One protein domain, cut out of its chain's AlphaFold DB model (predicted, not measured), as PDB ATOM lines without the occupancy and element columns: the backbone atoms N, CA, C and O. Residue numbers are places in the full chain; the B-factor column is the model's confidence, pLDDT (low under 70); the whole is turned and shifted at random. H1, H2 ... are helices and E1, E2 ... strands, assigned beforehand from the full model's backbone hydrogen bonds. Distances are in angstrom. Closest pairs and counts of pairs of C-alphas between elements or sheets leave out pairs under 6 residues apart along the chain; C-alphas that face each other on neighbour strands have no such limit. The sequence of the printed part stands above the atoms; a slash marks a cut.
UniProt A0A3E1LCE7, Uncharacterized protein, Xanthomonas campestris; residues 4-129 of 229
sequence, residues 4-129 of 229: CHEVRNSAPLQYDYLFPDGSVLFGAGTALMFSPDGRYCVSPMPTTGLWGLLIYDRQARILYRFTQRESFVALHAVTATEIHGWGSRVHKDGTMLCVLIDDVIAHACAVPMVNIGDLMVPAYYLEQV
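AT A GLANCE: This is residues 4 to 129 of the 229 residues of an uncharacterized protein of Xanthomonas campestris (UniProt A0A3E1LCE7). A five-stranded sheet, E3 E4 E5 E9 E10, curls like part of a barrel, and the hairpin E1 and E2 sits in its gap, with E2 near both edge strands, E3 and E10, giving a small, partly closed barrel. A second, smaller sheet, E6 E7 E8, is partly face to face with it beside E3 and E4; H1 lies across E4 of the curled sheet, and H2 is beside E9 on the opposite face. The printed part has 126 residues with ten named strands and two named helices, in the order E1 to E8, H1, E9, E10, H2; it is mostly strand, and each sheet is antiparallel. It is compact, with a radius of gyration of the C-alphas of 14.3 A and spans of 49 by 36 by 24 A; the link E7 to E8 reaches to one end of the longest span.

HOW THE PARTS SIT: Start at residues 4 to 5, which pair, antiparallel, with residues 14 to 15 of E1, residues 14 to 18. E1 and E2, residues 24 to 28, form a hairpin, with N 17 and O 25 at 2.9 A. Next look at E3, residues 40 to 47: its C-alpha 45 is 5.2 A from that of Ala 28 in E2, their closest pair. E3, E4, residues 50 to 57, and E5, residues 62 to 66, are a meander, each strand the antiparallel neighbour of the one before; find N 45 and O 52 at 2.8 A, then N 55 and O 64 at 3.0 A. E6, residues 72 to 78, E7, residues 82 to 87, and E8, residues 97 to 100, are a second meander, with N 76 and O 84 at 2.8 A and N 83 and O 99 at 2.9 A. H1, residues 101 to 106, follows and only grazes this sheet with its residues 101 to 104. E9, residues 109 to 116, pairs in a staggered way: residues 109 to 112 with E5, N 111 and O 63 at 2.8 A, and residues 113 to 116 with E10, residues 119 to 122, N 114 and O 121 at 2.8 A. The closest C-alphas of E2 and E10 are those of Val 24 and Val 121, 5.3 A apart. The sheet E3 E4 E5 E9 E10, strongly twisted and curled, forms a sandwich, two sheets face to face, with E6 E7 E8: their best planes are 4 degrees apart and their strands at 34 degrees. H1 is on the larger sheet at a height of 9.3 A, over E4, running across the strands at 78 degrees to E4 on the local plane. H2, residues 123 to 129, is on the opposite face at a height of 5.9 A, over none of the strands; its closest C-alpha pair with E9 is Ala 123 and Val 114, 5.5 A. Every O i to N i+4 pair is within hydrogen-bond range in H1, and 2 of 3 in H2.

IN THESE COORDINATES: Find C-alpha 14, where E1 begins, at (40.925, -7.157, 7.315). E3 runs 21.2 A from C-alpha 40 at (43.490, -4.903, -11.598) to C-alpha 47, and E4 runs 22.7 A. E9 is 21.4 A long, and E7 14.5 A. H2 is 10.2 A long and ends with C-alpha 129 at (33.064, 12.155, 6.207).

THE WHOLE: The two C-alphas farthest apart are those of Asp 93 and Gly 117, 49.4 A. The printed part, residues 4 to 129, has no cut. The link E2 to E3, 11 residues, is long; E7 to E8 is short, and the others are tight. The mean pLDDT of the printed part is 87.7, and it is under 70 at residues 5 to 11, 48 to 49, 68 to 70 and 90 to 92.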
ATOM      1  N   CYS A   4      44.699  -2.430  10.277       73.19
ATOM      2  CA  CYS A   4      44.367  -3.833  10.525       73.19
ATOM      3  C   CYS A   4      43.136  -3.874  11.432       73.19
ATOM      4  O   CYS A   4      43.138  -3.265  12.503       73.19
ATOM      5  N   HIS A   5      42.100  -4.587  11.003       69.19
ATOM      6  CA  HIS A   5      40.817  -4.660  11.687       69.19
ATOM      7  C   HIS A   5      40.468  -6.114  11.963       69.19
ATOM      8  O   HIS A   5      40.423  -6.949  11.054       69.19
ATOM      9  N   GLU A   6      40.188  -6.419  13.226       60.53
ATOM     10  CA  GLU A   6      39.561  -7.682  13.585       60.53
ATOM     11  C   GLU A   6      38.052  -7.554  13.391       60.53
ATOM     12  O   GLU A   6      37.367  -6.746  14.027       60.53
ATOM     13  N   VAL A   7      37.515  -8.363  12.490       57.00
ATOM     14  CA  VAL A   7      36.075  -8.464  12.301       57.00
ATOM     15  C   VAL A   7      35.515  -9.329  13.438       57.00
ATOM     16  O   VAL A   7      36.014 -10.426  13.685       57.00
ATOM     17  N   ARG A   8      34.473  -8.858  14.148       53.97
ATOM     18  CA  ARG A   8      33.863  -9.601  15.274       53.97
ATOM     19  C   ARG A   8      33.573 -11.063  14.885       53.97
ATOM     20  O   ARG A   8      32.987 -11.304  13.831       53.97
ATOM     21  N   ASN A   9      33.887 -11.992  15.796       52.31
ATOM     22  CA  ASN A   9      33.630 -13.442  15.731       52.31
ATOM     23  C   ASN A   9      34.477 -14.226  14.708       52.31
ATOM     24  O   ASN A   9      33.946 -14.706  13.707       52.31
ATOM     25  N   SER A  10      35.769 -14.422  14.999       56.00
ATOM     26  CA  SER A  10      36.655 -15.388  14.312       56.00
ATOM     27  C   SER A  10      36.769 -15.221  12.791       56.00
ATOM     28  O   SER A  10      37.165 -16.154  12.088       56.00
ATOM     29  N   ALA A  11      36.402 -14.053  12.267       61.66
ATOM     30  CA  ALA A  11      36.575 -13.738  10.865       61.66
ATOM     31  C   ALA A  11      38.053 -13.387  10.592       61.66
ATOM     32  O   ALA A  11      38.744 -12.881  11.479       61.66
ATOM     33  N   PRO A  12      38.559 -13.670   9.383       71.56
ATOM     34  CA  PRO A  12      39.917 -13.312   8.996       71.56
ATOM     35  C   PRO A  12      40.162 -11.812   9.143       71.56
ATOM     36  O   PRO A  12      39.260 -11.006   8.907       71.56
ATOM     37  N   LEU A  13      41.400 -11.456   9.488       79.81
ATOM     38  CA  LEU A  13      41.829 -10.065   9.591       79.81
ATOM     39  C   LEU A  13      41.592  -9.326   8.269       79.81
ATOM     40  O   LEU A  13      41.923  -9.827   7.190       79.81
ATOM     41  N   GLN A  14      41.034  -8.126   8.393       86.38
ATOM     42  CA  GLN A  14      40.925  -7.157   7.315       86.38
ATOM     43  C   GLN A  14      42.061  -6.145   7.410       86.38
ATOM     44  O   GLN A  14      42.497  -5.783   8.501       86.38
ATOM     45  N   TYR A  15      42.495  -5.641   6.265       89.00
ATOM     46  CA  TYR A  15      43.552  -4.654   6.161       89.00
ATOM     47  C   TYR A  15      43.154  -3.527   5.229       89.00
ATOM     48  O   TYR A  15      42.454  -3.727   4.233       89.00
ATOM     49  N   ASP A  16      43.694  -2.354   5.536       91.69
ATOM     50  CA  ASP A  16      43.607  -1.192   4.670       91.69
ATOM     51  C   ASP A  16      44.966  -0.958   4.008       91.69
ATOM     52  O   ASP A  16      46.020  -0.950   4.662       91.69
ATOM     53  N   TYR A  17      44.962  -0.780   2.693       93.81
ATOM     54  CA  TYR A  17      46.167  -0.612   1.891       93.81
ATOM     55  C   TYR A  17      46.175   0.756   1.229       93.81
ATOM     56  O   TYR A  17      45.302   1.057   0.426       93.81
ATOM     57  N   LEU A  18      47.199   1.548   1.536       95.00
ATOM     58  CA  LEU A  18      47.562   2.744   0.788       95.00
ATOM     59  C   LEU A  18      48.561   2.368  -0.305       95.00
ATOM     60  O   LEU A  18      49.602   1.768  -0.014       95.00
ATOM     61  N   PHE A  19      48.241   2.724  -1.542       95.19
ATOM     62  CA  PHE A  19      49.114   2.559  -2.696       95.19
ATOM     63  C   PHE A  19      49.946   3.829  -2.955       95.19
ATOM     64  O   PHE A  19      49.554   4.918  -2.532       95.19
ATOM     65  N   PRO A  20      51.075   3.730  -3.686       93.25
ATOM     66  CA  PRO A  20      51.931   4.884  -3.988       93.25
ATOM     67  C   PRO A  20      51.257   6.010  -4.786       93.25
ATOM     68  O   PRO A  20      51.758   7.128  -4.804       93.25
ATOM     69  N   ASP A  21      50.147   5.717  -5.467       94.06
ATOM     70  CA  ASP A  21      49.350   6.689  -6.223       94.06
ATOM     71  C   ASP A  21      48.282   7.398  -5.365       94.06
ATOM     72  O   ASP A  21      47.432   8.103  -5.907       94.06
ATOM     73  N   GLY A  22      48.308   7.202  -4.042       95.44
ATOM     74  CA  GLY A  22      47.365   7.792  -3.088       95.44
ATOM     75  C   GLY A  22      46.042   7.040  -2.972       95.44
ATOM     76  O   GLY A  22      45.196   7.407  -2.156       95.44
ATOM     77  N   SER A  23      45.832   5.979  -3.756       96.56
ATOM     78  CA  SER A  23      44.610   5.186  -3.653       96.56
ATOM     79  C   SER A  23      44.592   4.301  -2.410       96.56
ATOM     80  O   SER A  23      45.613   3.737  -2.015       96.56
ATOM     81  N   VAL A  24      43.418   4.190  -1.786       95.38
ATOM     82  CA  VAL A  24      43.219   3.414  -0.561       95.38
ATOM     83  C   VAL A  24      42.193   2.315  -0.791       95.38
ATOM     84  O   VAL A  24      41.046   2.579  -1.157       95.38
ATOM     85  N   LEU A  25      42.602   1.075  -0.540       94.00
ATOM     86  CA  LEU A  25      41.724  -0.087  -0.540       94.00
ATOM     87  C   LEU A  25      41.421  -0.490   0.899       94.00
ATOM     88  O   LEU A  25      42.319  -0.929   1.614       94.00
ATOM     89  N   PHE A  26      40.161  -0.347   1.302       91.19
ATOM     90  CA  PHE A  26      39.703  -0.673   2.650       91.19
ATOM     91  C   PHE A  26      39.130  -2.087   2.740       91.19
ATOM     92  O   PHE A  26      38.464  -2.547   1.807       91.19
ATOM     93  N   GLY A  27      39.313  -2.740   3.889       87.94
ATOM     94  CA  GLY A  27      38.663  -4.022   4.191       87.94
ATOM     95  C   GLY A  27      39.118  -5.189   3.305       87.94
ATOM     96  O   GLY A  27      38.351  -6.126   3.072       87.94
ATOM     97  N   ALA A  28      40.339  -5.118   2.781       90.94
ATOM     98  CA  ALA A  28      40.960  -6.177   1.995       90.94
ATOM     99  C   ALA A  28      41.459  -7.320   2.895       90.94
ATOM    100  O   ALA A  28      41.657  -7.146   4.095       90.94
ATOM    101  N   GLY A  29      41.661  -8.505   2.327       88.00
ATOM    102  CA  GLY A  29      42.262  -9.637   3.024       88.00
ATOM    103  C   GLY A  29      43.766  -9.455   3.235       88.00
ATOM    104  O   GLY A  29      44.360  -8.470   2.812       88.00
ATOM    105  N   THR A  30      44.405 -10.450   3.856       82.44
ATOM    106  CA  THR A  30      45.857 -10.465   4.130       82.44
ATOM    107  C   THR A  30      46.733 -10.394   2.876       82.44
ATOM    108  O   THR A  30      47.904 -10.022   2.963       82.44
ATOM    109  N   ALA A  31      46.192 -10.779   1.718       82.19
ATOM    110  CA  ALA A  31      46.911 -10.853   0.457       82.19
ATOM    111  C   ALA A  31      46.212 -10.051  -0.648       82.19
ATOM    112  O   ALA A  31      44.983 -10.030  -0.769       82.19
ATOM    113  N   LEU A  32      47.045  -9.436  -1.485       92.31
ATOM    114  CA  LEU A  32      46.673  -8.737  -2.707       92.31
ATOM    115  C   LEU A  32      47.420  -9.367  -3.875       92.31
ATOM    116  O   LEU A  32      48.592  -9.725  -3.743       92.31
ATOM    117  N   MET A  33      46.760  -9.461  -5.022       95.94
ATOM    118  CA  MET A  33      47.391  -9.856  -6.278       95.94
ATOM    119  C   MET A  33      47.049  -8.858  -7.371       95.94
ATOM    120  O   MET A  33      46.003  -8.216  -7.334       95.94
ATOM    121  N   PHE A  34      47.947  -8.725  -8.339       97.25
ATOM    122  CA  PHE A  34      47.786  -7.813  -9.460       97.25
ATOM    123  C   PHE A  34      47.692  -8.595 -10.762       97.25
ATOM    124  O   PHE A  34      48.365  -9.616 -10.911       97.25
ATOM    125  N   SER A  35      46.901  -8.090 -11.708       97.75
ATOM    126  CA  SER A  35      47.006  -8.525 -13.101       97.75
ATOM    127  C   SER A  35      48.409  -8.213 -13.653       97.75
ATOM    128  O   SER A  35      49.079  -7.309 -13.141       97.75
ATOM    129  N   PRO A  36      48.879  -8.915 -14.703       97.56
ATOM    130  CA  PRO A  36      50.232  -8.731 -15.240       97.56
ATOM    131  C   PRO A  36      50.565  -7.295 -15.676       97.56
ATOM    132  O   PRO A  36      51.714  -6.874 -15.591       97.56
ATOM    133  N   ASP A  37      49.563  -6.540 -16.126       96.25
ATOM    134  CA  ASP A  37      49.674  -5.131 -16.522       96.25
ATOM    135  C   ASP A  37      49.489  -4.146 -15.349       96.25
ATOM    136  O   ASP A  37      49.590  -2.931 -15.526       96.25
ATOM    137  N   GLY A  38      49.197  -4.648 -14.147       95.44
ATOM    138  CA  GLY A  38      48.942  -3.853 -12.949       95.44
ATOM    139  C   GLY A  38      47.624  -3.074 -12.961       95.44
ATOM    140  O   GLY A  38      47.435  -2.226 -12.078       95.44
ATOM    141  N   ARG A  39      46.728  -3.328 -13.926       96.31
ATOM    142  CA  ARG A  39      45.417  -2.671 -14.024       96.31
ATOM    143  C   ARG A  39      44.497  -3.071 -12.877       96.31
ATOM    144  O   ARG A  39      43.923  -2.199 -12.226       96.31
ATOM    145  N   TYR A  40      44.358  -4.370 -12.637       98.06
ATOM    146  CA  TYR A  40      43.490  -4.903 -11.598       98.06
ATOM    147  C   TYR A  40      44.306  -5.236 -10.357       98.06
ATOM    148  O   TYR A  40      45.289  -5.970 -10.430       98.06
ATOM    149  N   CYS A  41      43.873  -4.722  -9.209       97.44
ATOM    150  CA  CYS A  41      44.307  -5.191  -7.899       97.44
ATOM    151  C   CYS A  41      43.165  -5.985  -7.264       97.44
ATOM    152  O   CYS A  41      42.051  -5.478  -7.141       97.44
ATOM    153  N   VAL A  42      43.427  -7.229  -6.883       96.88
ATOM    154  CA  VAL A  42      42.415  -8.170  -6.406       96.88
ATOM    155  C   VAL A  42      42.731  -8.586  -4.977       96.88
ATOM    156  O   VAL A  42      43.878  -8.905  -4.653       96.88
ATOM    157  N   SER A  43      41.709  -8.620  -4.126       94.88
ATOM    158  CA  SER A  43      41.811  -9.126  -2.756       94.88
ATOM    159  C   SER A  43      40.570  -9.913  -2.365       94.88
ATOM    160  O   SER A  43      39.465  -9.487  -2.709       94.88
ATOM    161  N   PRO A  44      40.690 -10.996  -1.582       92.19
ATOM    162  CA  PRO A  44      39.567 -11.480  -0.793       92.19
ATOM    163  C   PRO A  44      38.999 -10.344   0.068       92.19
ATOM    164  O   PRO A  44      39.745  -9.518   0.584       92.19
ATOM    165  N   MET A  45      37.685 -10.313   0.254       89.38
ATOM    166  CA  MET A  45      37.008  -9.398   1.174       89.38
ATOM    167  C   MET A  45      36.400 -10.225   2.308       89.38
ATOM    168  O   MET A  45      35.244 -10.649   2.195       89.38
ATOM    169  N   PRO A  46      37.150 -10.547   3.375       82.69
ATOM    170  CA  PRO A  46      36.581 -11.303   4.482       82.69
ATOM    171  C   PRO A  46      35.530 -10.437   5.177       82.69
ATOM    172  O   PRO A  46      35.810  -9.297   5.500       82.69
ATOM    173  N   THR A  47      34.316 -10.927   5.408       71.12
ATOM    174  CA  THR A  47      33.280 -10.218   6.184       71.12
ATOM    175  C   THR A  47      32.689 -11.159   7.233       71.12
ATOM    176  O   THR A  47      32.869 -12.375   7.150       71.12
ATOM    177  N   THR A  48      31.999 -10.642   8.254       66.44
ATOM    178  CA  THR A  48      31.374 -11.516   9.260       66.44
ATOM    179  C   THR A  48      30.372 -12.455   8.585       66.44
ATOM    180  O   THR A  48      29.355 -12.010   8.059       66.44
ATOM    181  N   GLY A  49      30.654 -13.759   8.602       63.12
ATOM    182  CA  GLY A  49      29.763 -14.800   8.078       63.12
ATOM    183  C   GLY A  49      29.764 -14.990   6.555       63.12
ATOM    184  O   GLY A  49      29.130 -15.933   6.087       63.12
ATOM    185  N   LEU A  50      30.476 -14.161   5.781       73.19
ATOM    186  CA  LEU A  50      30.561 -14.260   4.318       73.19
ATOM    187  C   LEU A  50      31.958 -13.873   3.815       73.19
ATOM    188  O   LEU A  50      32.628 -13.014   4.382       73.19
ATOM    189  N   TRP A  51      32.379 -14.471   2.706       79.56
ATOM    190  CA  TRP A  51      33.553 -14.026   1.957       79.56
ATOM    191  C   TRP A  51      33.087 -13.312   0.695       79.56
ATOM    192  O   TRP A  51      32.110 -13.735   0.080       79.56
ATOM    193  N   GLY A  52      33.784 -12.246   0.322       88.25
ATOM    194  CA  GLY A  52      33.620 -11.567  -0.956       88.25
ATOM    195  C   GLY A  52      34.947 -11.415  -1.691       88.25
ATOM    196  O   GLY A  52      35.976 -11.952  -1.275       88.25
ATOM    197  N   LEU A  53      34.924 -10.639  -2.766       92.31
ATOM    198  CA  LEU A  53      36.088 -10.280  -3.565       92.31
ATOM    199  C   LEU A  53      36.073  -8.775  -3.849       92.31
ATOM    200  O   LEU A  53      35.037  -8.206  -4.199       92.31
ATOM    201  N   LEU A  54      37.230  -8.141  -3.695       95.12
ATOM    202  CA  LEU A  54      37.509  -6.793  -4.170       95.12
ATOM    203  C   LEU A  54      38.280  -6.899  -5.483       95.12
ATOM    204  O   LEU A  54      39.297  -7.589  -5.534       95.12
ATOM    205  N   ILE A  55      37.825  -6.182  -6.510       96.81
ATOM    206  CA  ILE A  55      38.614  -5.896  -7.713       96.81
ATOM    207  C   ILE A  55      38.688  -4.383  -7.843       96.81
ATOM    208  O   ILE A  55      37.690  -3.723  -8.116       96.81
ATOM    209  N   TYR A  56      39.870  -3.821  -7.645       98.00
ATOM    210  CA  TYR A  56      40.130  -2.420  -7.918       98.00
ATOM    211  C   TYR A  56      40.695  -2.276  -9.335       98.00
ATOM    212  O   TYR A  56      41.836  -2.663  -9.593       98.00
ATOM    213  N   ASP A  57      39.888  -1.731 -10.249       97.88
ATOM    214  CA  ASP A  57      40.344  -1.297 -11.571       97.88
ATOM    215  C   ASP A  57      40.993   0.081 -11.434       97.88
ATOM    216  O   ASP A  57      40.322   1.111 -11.311       97.88
ATOM    217  N   ARG A  58      42.325   0.087 -11.439       96.31
ATOM    218  CA  ARG A  58      43.146   1.285 -11.233       96.31
ATOM    219  C   ARG A  58      43.071   2.255 -12.405       96.31
ATOM    220  O   ARG A  58      43.254   3.455 -12.217       96.31
ATOM    221  N   GLN A  59      42.788   1.749 -13.605       95.69
ATOM    222  CA  GLN A  59      42.658   2.576 -14.799       95.69
ATOM    223  C   GLN A  59      41.297   3.274 -14.826       95.69
ATOM    224  O   GLN A  59      41.232   4.483 -15.047       95.69
ATOM    225  N   ALA A  60      40.222   2.530 -14.554       97.25
ATOM    226  CA  ALA A  60      38.871   3.086 -14.485       97.25
ATOM    227  C   ALA A  60      38.600   3.855 -13.181       97.25
ATOM    228  O   ALA A  60      37.652   4.635 -13.121       97.25
ATOM    229  N   ARG A  61      39.429   3.650 -12.146       97.44
ATOM    230  CA  ARG A  61      39.248   4.173 -10.782       97.44
ATOM    231  C   ARG A  61      37.923   3.719 -10.169       97.44
ATOM    232  O   ARG A  61      37.173   4.512  -9.600       97.44
ATOM    233  N   ILE A  62      37.638   2.425 -10.294       98.25
ATOM    234  CA  ILE A  62      36.420   1.797  -9.775       98.25
ATOM    235  C   ILE A  62      36.809   0.621  -8.888       98.25
ATOM    236  O   ILE A  62      37.584  -0.248  -9.289       98.25
ATOM    237  N   LEU A  63      36.245   0.588  -7.685       97.62
ATOM    238  CA  LEU A  63      36.291  -0.557  -6.794       97.62
ATOM    239  C   LEU A  63      35.038  -1.408  -6.997       97.62
ATOM    240  O   LEU A  63      33.934  -1.016  -6.621       97.62
ATOM    241  N   TYR A  64      35.210  -2.600  -7.547       96.38
ATOM    242  CA  TYR A  64      34.164  -3.604  -7.647       96.38
ATOM    243  C   TYR A  64      34.141  -4.452  -6.379       96.38
ATOM    244  O   TYR A  64      35.147  -5.050  -5.991       96.38
ATOM    245  N   ARG A  65      32.976  -4.504  -5.733       93.62
ATOM    246  CA  ARG A  65      32.724  -5.321  -4.544       93.62
ATOM    247  C   ARG A  65      31.779  -6.452  -4.907       93.62
ATOM    248  O   ARG A  65      30.600  -6.224  -5.177       93.62
ATOM    249  N   PHE A  66      32.296  -7.669  -4.894       90.50
ATOM    250  CA  PHE A  66      31.543  -8.867  -5.228       90.50
ATOM    251  C   PHE A  66      31.267  -9.682  -3.962       90.50
ATOM    252  O   PHE A  66      32.190 -10.053  -3.242       90.50
ATOM    253  N   THR A  67      29.992  -9.919  -3.660       84.38
ATOM    254  CA  THR A  67      29.544 -10.591  -2.420       84.38
ATOM    255  C   THR A  67      28.582 -11.748  -2.671       84.38
ATOM    256  O   THR A  67      28.087 -12.358  -1.726       84.38
ATOM    257  N   GLN A  68      28.283 -12.051  -3.933       68.50
ATOM    258  CA  GLN A  68      27.360 -13.115  -4.311       68.50
ATOM    259  C   GLN A  68      28.182 -14.360  -4.684       68.50
ATOM    260  O   GLN A  68      29.069 -14.243  -5.511       68.50
ATOM    261  N   ARG A  69      27.859 -15.548  -4.140       62.97
ATOM    262  CA  ARG A  69      28.519 -16.875  -4.344       62.97
ATOM    263  C   ARG A  69      29.640 -17.245  -3.359       62.97
ATOM    264  O   ARG A  69      30.152 -16.415  -2.610       62.97
ATOM    265  N   GLU A  70      29.997 -18.539  -3.370       64.81
ATOM    266  CA  GLU A  70      31.257 -19.044  -2.811       64.81
ATOM    267  C   GLU A  70      32.402 -18.178  -3.333       64.81
ATOM    268  O   GLU A  70      32.619 -18.074  -4.539       64.81
ATOM    269  N   SER A  71      33.077 -17.501  -2.412       75.00
ATOM    270  CA  SER A  71      34.123 -16.538  -2.733       75.00
ATOM    271  C   SER A  71      35.484 -17.046  -2.300       75.00
ATOM    272  O   SER A  71      35.608 -17.992  -1.517       75.00
ATOM    273  N   PHE A  72      36.507 -16.389  -2.832       86.38
ATOM    274  CA  PHE A  72      37.899 -16.695  -2.568       86.38
ATOM    275  C   PHE A  72      38.265 -16.403  -1.110       86.38
ATOM    276  O   PHE A  72      38.023 -15.306  -0.614       86.38
ATOM    277  N   VAL A  73      38.890 -17.375  -0.444       86.44
ATOM    278  CA  VAL A  73      39.544 -17.199   0.864       86.44
ATOM    279  C   VAL A  73      41.037 -16.941   0.723       86.44
ATOM    280  O   VAL A  73      41.642 -16.284   1.566       86.44
ATOM    281  N   ALA A  74      41.631 -17.436  -0.362       88.06
ATOM    282  CA  ALA A  74      43.025 -17.217  -0.707       88.06
ATOM    283  C   ALA A  74      43.164 -17.120  -2.224       88.06
ATOM    284  O   ALA A  74      42.609 -17.940  -2.956       88.06
ATOM    285  N   LEU A  75      43.924 -16.135  -2.691       91.81
ATOM    286  CA  LEU A  75      44.266 -15.995  -4.102       91.81
ATOM    287  C   LEU A  75      45.563 -16.744  -4.396       91.81
ATOM    288  O   LEU A  75      46.445 -16.833  -3.542       91.81
ATOM    289  N   HIS A  76      45.668 -17.271  -5.609       92.94
ATOM    290  CA  HIS A  76      46.861 -17.953  -6.102       92.94
ATOM    291  C   HIS A  76      47.447 -17.269  -7.333       92.94
ATOM    292  O   HIS A  76      48.664 -17.125  -7.420       92.94
ATOM    293  N   ALA A  77      46.593 -16.818  -8.255       94.75
ATOM    294  CA  ALA A  77      47.022 -16.063  -9.422       94.75
ATOM    295  C   ALA A  77      45.923 -15.111  -9.907       94.75
ATOM    296  O   ALA A  77      44.733 -15.403  -9.788       94.75
ATOM    297  N   VAL A  78      46.344 -13.998 -10.504       96.94
ATOM    298  CA  VAL A  78      45.498 -13.103 -11.299       96.94
ATOM    299  C   VAL A  78      46.165 -12.972 -12.662       96.94
ATOM    300  O   VAL A  78      47.315 -12.544 -12.755       96.94
ATOM    301  N   THR A  79      45.474 -13.401 -13.713       96.81
ATOM    302  CA  THR A  79      45.957 -13.296 -15.094       96.81
ATOM    303  C   THR A  79      45.409 -12.020 -15.739       96.81
ATOM    304  O   THR A  79      44.910 -11.125 -15.058       96.81
ATOM    305  N   ALA A  80      45.524 -11.896 -17.062       95.88
ATOM    306  CA  ALA A  80      44.896 -10.794 -17.784       95.88
ATOM    307  C   ALA A  80      43.357 -10.856 -17.738       95.88
ATOM    308  O   ALA A  80      42.707  -9.821 -17.857       95.88
ATOM    309  N   THR A  81      42.779 -12.050 -17.576       96.69
ATOM    310  CA  THR A  81      41.331 -12.282 -17.711       96.69
ATOM    311  C   THR A  81      40.726 -13.090 -16.573       96.69
ATOM    312  O   THR A  81      39.509 -13.087 -16.431       96.69
ATOM    313  N   GLU A  82      41.530 -13.785 -15.768       96.94
ATOM    314  CA  GLU A  82      41.059 -14.771 -14.794       96.94
ATOM    315  C   GLU A  82      41.635 -14.540 -13.395       96.94
ATOM    316  O   GLU A  82      42.739 -14.017 -13.218       96.94
ATOM    317  N   ILE A  83      40.876 -14.980 -12.394       94.94
ATOM    318  CA  ILE A  83      41.267 -15.007 -10.986       94.94
ATOM    319  C   ILE A  83      41.223 -16.459 -10.518       94.94
ATOM    320  O   ILE A  83      40.182 -17.115 -10.610       94.94
ATOM    321  N   HIS A  84      42.344 -16.937  -9.980       93.56
ATOM    322  CA  HIS A  84      42.510 -18.294  -9.472       93.56
ATOM    323  C   HIS A  84      42.770 -18.280  -7.972       93.56
ATOM    324  O   HIS A  84      43.556 -17.472  -7.466       93.56
ATOM    325  N   GLY A  85      42.176 -19.224  -7.248       91.25
ATOM    326  CA  GLY A  85      42.343 -19.291  -5.804       91.25
ATOM    327  C   GLY A  85      41.472 -20.339  -5.129       91.25
ATOM    328  O   GLY A  85      40.711 -21.065  -5.763       91.25
ATOM    329  N   TRP A  86      41.592 -20.413  -3.813       88.19
ATOM    330  CA  TRP A  86      40.802 -21.315  -2.987       88.19
ATOM    331  C   TRP A  86      39.492 -20.658  -2.590       88.19
ATOM    332  O   TRP A  86      39.488 -19.521  -2.118       88.19
ATOM    333  N   GLY A  87      38.391 -21.384  -2.761       83.75
ATOM    334  CA  GLY A  87      37.077 -20.981  -2.279       83.75
ATOM    335  C   GLY A  87      36.891 -21.225  -0.786       83.75
ATOM    336  O   GLY A  87      37.639 -21.971  -0.156       83.75
ATOM    337  N   SER A  88      35.839 -20.633  -0.224       73.75
ATOM    338  CA  SER A  88      35.416 -20.895   1.157       73.75
ATOM    339  C   SER A  88      34.917 -22.321   1.379       73.75
ATOM    340  O   SER A  88      34.900 -22.796   2.515       73.75
ATOM    341  N   ARG A  89      34.562 -23.031   0.301       73.00
ATOM    342  CA  ARG A  89      34.390 -24.483   0.294       73.00
ATOM    343  C   ARG A  89      35.511 -25.117  -0.512       73.00
ATOM    344  O   ARG A  89      35.730 -24.772  -1.667       73.00
ATOM    345  N   VAL A  90      36.207 -26.067   0.102       66.12
ATOM    346  CA  VAL A  90      37.158 -26.917  -0.614       66.12
ATOM    347  C   VAL A  90      36.347 -27.986  -1.337       66.12
ATOM    348  O   VAL A  90      35.656 -28.785  -0.697       66.12
ATOM    349  N   HIS A  91      36.388 -27.988  -2.668       66.81
ATOM    350  CA  HIS A  91      35.778 -29.058  -3.448       66.81
ATOM    351  C   HIS A  91      36.489 -30.386  -3.149       66.81
ATOM    352  O   HIS A  91      37.694 -30.424  -2.907       66.81
ATOM    353  N   LYS A  92      35.736 -31.493  -3.121       64.94
ATOM    354  CA  LYS A  92      36.259 -32.821  -2.732       64.94
ATOM    355  C   LYS A  92      37.403 -33.318  -3.623       64.94
ATOM    356  O   LYS A  92      38.148 -34.198  -3.209       64.94
ATOM    357  N   ASP A  93      37.502 -32.786  -4.831       75.69
ATOM    358  CA  ASP A  93      38.521 -33.080  -5.837       75.69
ATOM    359  C   ASP A  93      39.781 -32.203  -5.705       75.69
ATOM    360  O   ASP A  93      40.753 -32.426  -6.422       75.69
ATOM    361  N   GLY A  94      39.793 -31.230  -4.786       74.94
ATOM    362  CA  GLY A  94      40.911 -30.304  -4.607       74.94
ATOM    363  C   GLY A  94      41.025 -29.248  -5.710       74.94
ATOM    364  O   GLY A  94      42.072 -28.611  -5.818       74.94
ATOM    365  N   THR A  95      39.983 -29.049  -6.523       82.31
ATOM    366  CA  THR A  95      40.014 -28.069  -7.615       82.31
ATOM    367  C   THR A  95      39.939 -26.638  -7.077       82.31
ATOM    368  O   THR A  95      39.114 -26.314  -6.219       82.31
ATOM    369  N   MET A  96      40.803 -25.764  -7.601       87.56
ATOM    370  CA  MET A  96      40.782 -24.330  -7.305       87.56
ATOM    371  C   MET A  96      39.644 -23.639  -8.058       87.56
ATOM    372  O   MET A  96      39.318 -24.005  -9.187       87.56
ATOM    373  N   LEU A  97      39.074 -22.594  -7.460       89.19
ATOM    374  CA  LEU A  97      38.145 -21.718  -8.159       89.19
ATOM    375  C   LEU A  97      38.890 -20.961  -9.266       89.19
ATOM    376  O   LEU A  97      40.005 -20.479  -9.057       89.19
ATOM    377  N   CYS A  98      38.236 -20.832 -10.417       91.94
ATOM    378  CA  CYS A  98      38.653 -19.998 -11.534       91.94
ATOM    379  C   CYS A  98      37.441 -19.193 -12.007       91.94
ATOM    380  O   CYS A  98      36.393 -19.777 -12.292       91.94
ATOM    381  N   VAL A  99      37.563 -17.867 -12.051       91.94
ATOM    382  CA  VAL A  99      36.502 -16.975 -12.544       91.94
ATOM    383  C   VAL A  99      37.074 -15.945 -13.504       91.94
ATOM    384  O   VAL A  99      38.199 -15.481 -13.314       91.94
ATOM    385  N   LEU A 100      36.282 -15.551 -14.501       95.44
ATOM    386  CA  LEU A 100      36.619 -14.440 -15.385       95.44
ATOM    387  C   LEU A 100      36.443 -13.108 -14.648       95.44
ATOM    388  O   LEU A 100      35.451 -12.896 -13.949       95.44
ATOM    389  N   ILE A 101      37.395 -12.193 -14.825       96.31
ATOM    390  CA  ILE A 101      37.362 -10.847 -14.240       96.31
ATOM    391  C   ILE A 101      36.111 -10.099 -14.709       96.31
ATOM    392  O   ILE A 101      35.393  -9.541 -13.883       96.31
ATOM    393  N   ASP A 102      35.815 -10.144 -16.009       96.00
ATOM    394  CA  ASP A 102      34.655  -9.464 -16.592       96.00
ATOM    395  C   ASP A 102      33.331 -10.010 -16.039       96.00
ATOM    396  O   ASP A 102      32.417  -9.235 -15.754       96.00
ATOM    397  N   ASP A 103      33.248 -11.322 -15.790       94.06
ATOM    398  CA  ASP A 103      32.075 -11.932 -15.160       94.06
ATOM    399  C   ASP A 103      31.897 -11.437 -13.724       94.06
ATOM    400  O   ASP A 103      30.774 -11.142 -13.308       94.06
ATOM    401  N   VAL A 104      32.983 -11.317 -12.952       92.62
ATOM    402  CA  VAL A 104      32.908 -10.761 -11.594       92.62
ATOM    403  C   VAL A 104      32.468  -9.299 -11.640       92.62
ATOM    404  O   VAL A 104      31.558  -8.917 -10.906       92.62
ATOM    405  N   ILE A 105      33.075  -8.494 -12.515       95.38
ATOM    406  CA  ILE A 105      32.760  -7.071 -12.685       95.38
ATOM    407  C   ILE A 105      31.283  -6.874 -13.044       95.38
ATOM    408  O   ILE A 105      30.617  -6.045 -12.424       95.38
ATOM    409  N   ALA A 106      30.749  -7.670 -13.975       94.75
ATOM    410  CA  ALA A 106      29.359  -7.579 -14.422       94.75
ATOM    411  C   ALA A 106      28.327  -7.843 -13.307       94.75
ATOM    412  O   ALA A 106      27.183  -7.398 -13.407       94.75
ATOM    413  N   HIS A 107      28.723  -8.545 -12.243       92.88
ATOM    414  CA  HIS A 107      27.851  -8.918 -11.126       92.88
ATOM    415  C   HIS A 107      28.252  -8.256  -9.797       92.88
ATOM    416  O   HIS A 107      27.681  -8.567  -8.747       92.88
ATOM    417  N   ALA A 108      29.241  -7.362  -9.812       93.69
ATOM    418  CA  ALA A 108      29.721  -6.665  -8.630       93.69
ATOM    419  C   ALA A 108      28.993  -5.334  -8.411       93.69
ATOM    420  O   ALA A 108      28.492  -4.693  -9.334       93.69
ATOM    421  N   CYS A 109      29.001  -4.867  -7.164       94.31
ATOM    422  CA  CYS A 109      28.681  -3.480  -6.864       94.31
ATOM    423  C   CYS A 109      29.881  -2.606  -7.248       94.31
ATOM    424  O   CYS A 109      30.944  -2.704  -6.628       94.31
ATOM    425  N   ALA A 110      29.719  -1.777  -8.277       97.00
ATOM    426  CA  ALA A 110      30.729  -0.822  -8.716       97.00
ATOM    427  C   ALA A 110      30.698   0.436  -7.839       97.00
ATOM    428  O   ALA A 110      29.685   1.132  -7.767       97.00
ATOM    429  N   VAL A 111      31.820   0.742  -7.192       97.25
ATOM    430  CA  VAL A 111      31.989   1.930  -6.356       97.25
ATOM    431  C   VAL A 111      33.048   2.831  -6.988       97.25
ATOM    432  O   VAL A 111      34.205   2.418  -7.088       97.25
ATOM    433  N   PRO A 112      32.706   4.058  -7.410       97.56
ATOM    434  CA  PRO A 112      33.705   4.977  -7.930       97.56
ATOM    435  C   PRO A 112      34.689   5.373  -6.829       97.56
ATOM    436  O   PRO A 112      34.312   5.547  -5.666       97.56
ATOM    437  N   MET A 113      35.950   5.541  -7.207       97.75
ATOM    438  CA  MET A 113      36.963   6.130  -6.343       97.75
ATOM    439  C   MET A 113      36.962   7.651  -6.524       97.75
ATOM    440  O   MET A 113      36.916   8.156  -7.647       97.75
ATOM    441  N   VAL A 114      37.001   8.389  -5.419       96.25
ATOM    442  CA  VAL A 114      36.945   9.854  -5.382       96.25
ATOM    443  C   VAL A 114      38.144  10.410  -4.632       96.25
ATOM    444  O   VAL A 114      38.651   9.785  -3.702       96.25
ATOM    445  N   ASN A 115      38.585  11.601  -5.022       95.00
ATOM    446  CA  ASN A 115      39.692  12.265  -4.350       95.00
ATOM    447  C   ASN A 115      39.208  13.002  -3.098       95.00
ATOM    448  O   ASN A 115      38.224  13.743  -3.152       95.00
ATOM    449  N   ILE A 116      39.947  12.849  -2.002       92.38
ATOM    450  CA  ILE A 116      39.866  13.693  -0.811       92.38
ATOM    451  C   ILE A 116      41.295  14.126  -0.484       92.38
ATOM    452  O   ILE A 116      42.117  13.312  -0.070       92.38
ATOM    453  N   GLY A 117      41.607  15.402  -0.721       91.56
ATOM    454  CA  GLY A 117      42.992  15.871  -0.698       91.56
ATOM    455  C   GLY A 117      43.842  15.141  -1.744       91.56
ATOM    456  O   GLY A 117      43.471  15.076  -2.917       91.56
ATOM    457  N   ASP A 118      44.970  14.587  -1.306       95.12
ATOM    458  CA  ASP A 118      45.886  13.747  -2.087       95.12
ATOM    459  C   ASP A 118      45.619  12.234  -1.937       95.12
ATOM    460  O   ASP A 118      46.394  11.429  -2.453       95.12
ATOM    461  N   LEU A 119      44.521  11.836  -1.281       95.81
ATOM    462  CA  LEU A 119      44.056  10.447  -1.229       95.81
ATOM    463  C   LEU A 119      42.929  10.191  -2.222       95.81
ATOM    464  O   LEU A 119      42.101  11.061  -2.488       95.81
ATOM    465  N   MET A 120      42.845   8.951  -2.697       96.75
ATOM    466  CA  MET A 120      41.741   8.461  -3.512       96.75
ATOM    467  C   MET A 120      41.049   7.291  -2.804       96.75
ATOM    468  O   MET A 120      41.621   6.214  -2.642       96.75
ATOM    469  N   VAL A 121      39.808   7.507  -2.376       95.69
ATOM    470  CA  VAL A 121      39.040   6.587  -1.524       95.69
ATOM    471  C   VAL A 121      37.728   6.175  -2.199       95.69
ATOM    472  O   VAL A 121      37.242   6.896  -3.069       95.69
ATOM    473  N   PRO A 122      37.100   5.052  -1.814       95.69
ATOM    474  CA  PRO A 122      35.778   4.695  -2.321       95.69
ATOM    475  C   PRO A 122      34.728   5.765  -1.978       95.69
ATOM    476  O   PRO A 122      34.718   6.285  -0.864       95.69
ATOM    477  N   ALA A 123      33.809   6.072  -2.894       94.62
ATOM    478  CA  ALA A 123      32.865   7.189  -2.750       94.62
ATOM    479  C   ALA A 123      32.021   7.177  -1.462       94.62
ATOM    480  O   ALA A 123      31.722   8.243  -0.925       94.62
ATOM    481  N   TYR A 124      31.694   6.003  -0.915       89.75
ATOM    482  CA  TYR A 124      30.951   5.903   0.347       89.75
ATOM    483  C   TYR A 124      31.709   6.501   1.549       89.75
ATOM    484  O   TYR A 124      31.079   6.928   2.515       89.75
ATOM    485  N   TYR A 125      33.045   6.602   1.500       87.19
ATOM    486  CA  TYR A 125      33.822   7.283   2.543       87.19
ATOM    487  C   TYR A 125      33.564   8.788   2.554       87.19
ATOM    488  O   TYR A 125      33.509   9.390   3.622       87.19
ATOM    489  N   LEU A 126      33.363   9.405   1.388       84.62
ATOM    490  CA  LEU A 126      33.046  10.830   1.313       84.62
ATOM    491  C   LEU A 126      31.697  11.129   1.978       84.62
ATOM    492  O   LEU A 126      31.552  12.140   2.660       84.62
ATOM    493  N   GLU A 127      30.715  10.247   1.801       84.38
ATOM    494  CA  GLU A 127      29.420  10.365   2.476       84.38
ATOM    495  C   GLU A 127      29.569  10.235   3.994       84.38
ATOM    496  O   GLU A 127      28.995  11.037   4.730       84.38
ATOM    497  N   GLN A 128      30.389   9.292   4.464       84.25
ATOM    498  CA  GLN A 128      30.682   9.128   5.886       84.25
ATOM    499  C   GLN A 128      31.380  10.360   6.482       84.25
ATOM    500  O   GLN A 128      30.975  10.834   7.543       84.25
ATOM    501  N   VAL A 129      32.383  10.916   5.792       83.19
ATOM    502  CA  VAL A 129      33.064  12.155   6.207       83.19
ATOM    503  C   VAL A 129      32.054  13.296   6.322       83.19
ATOM    504  O   VAL A 129      31.969  13.940   7.365       83.19
TER     505      VAL A 129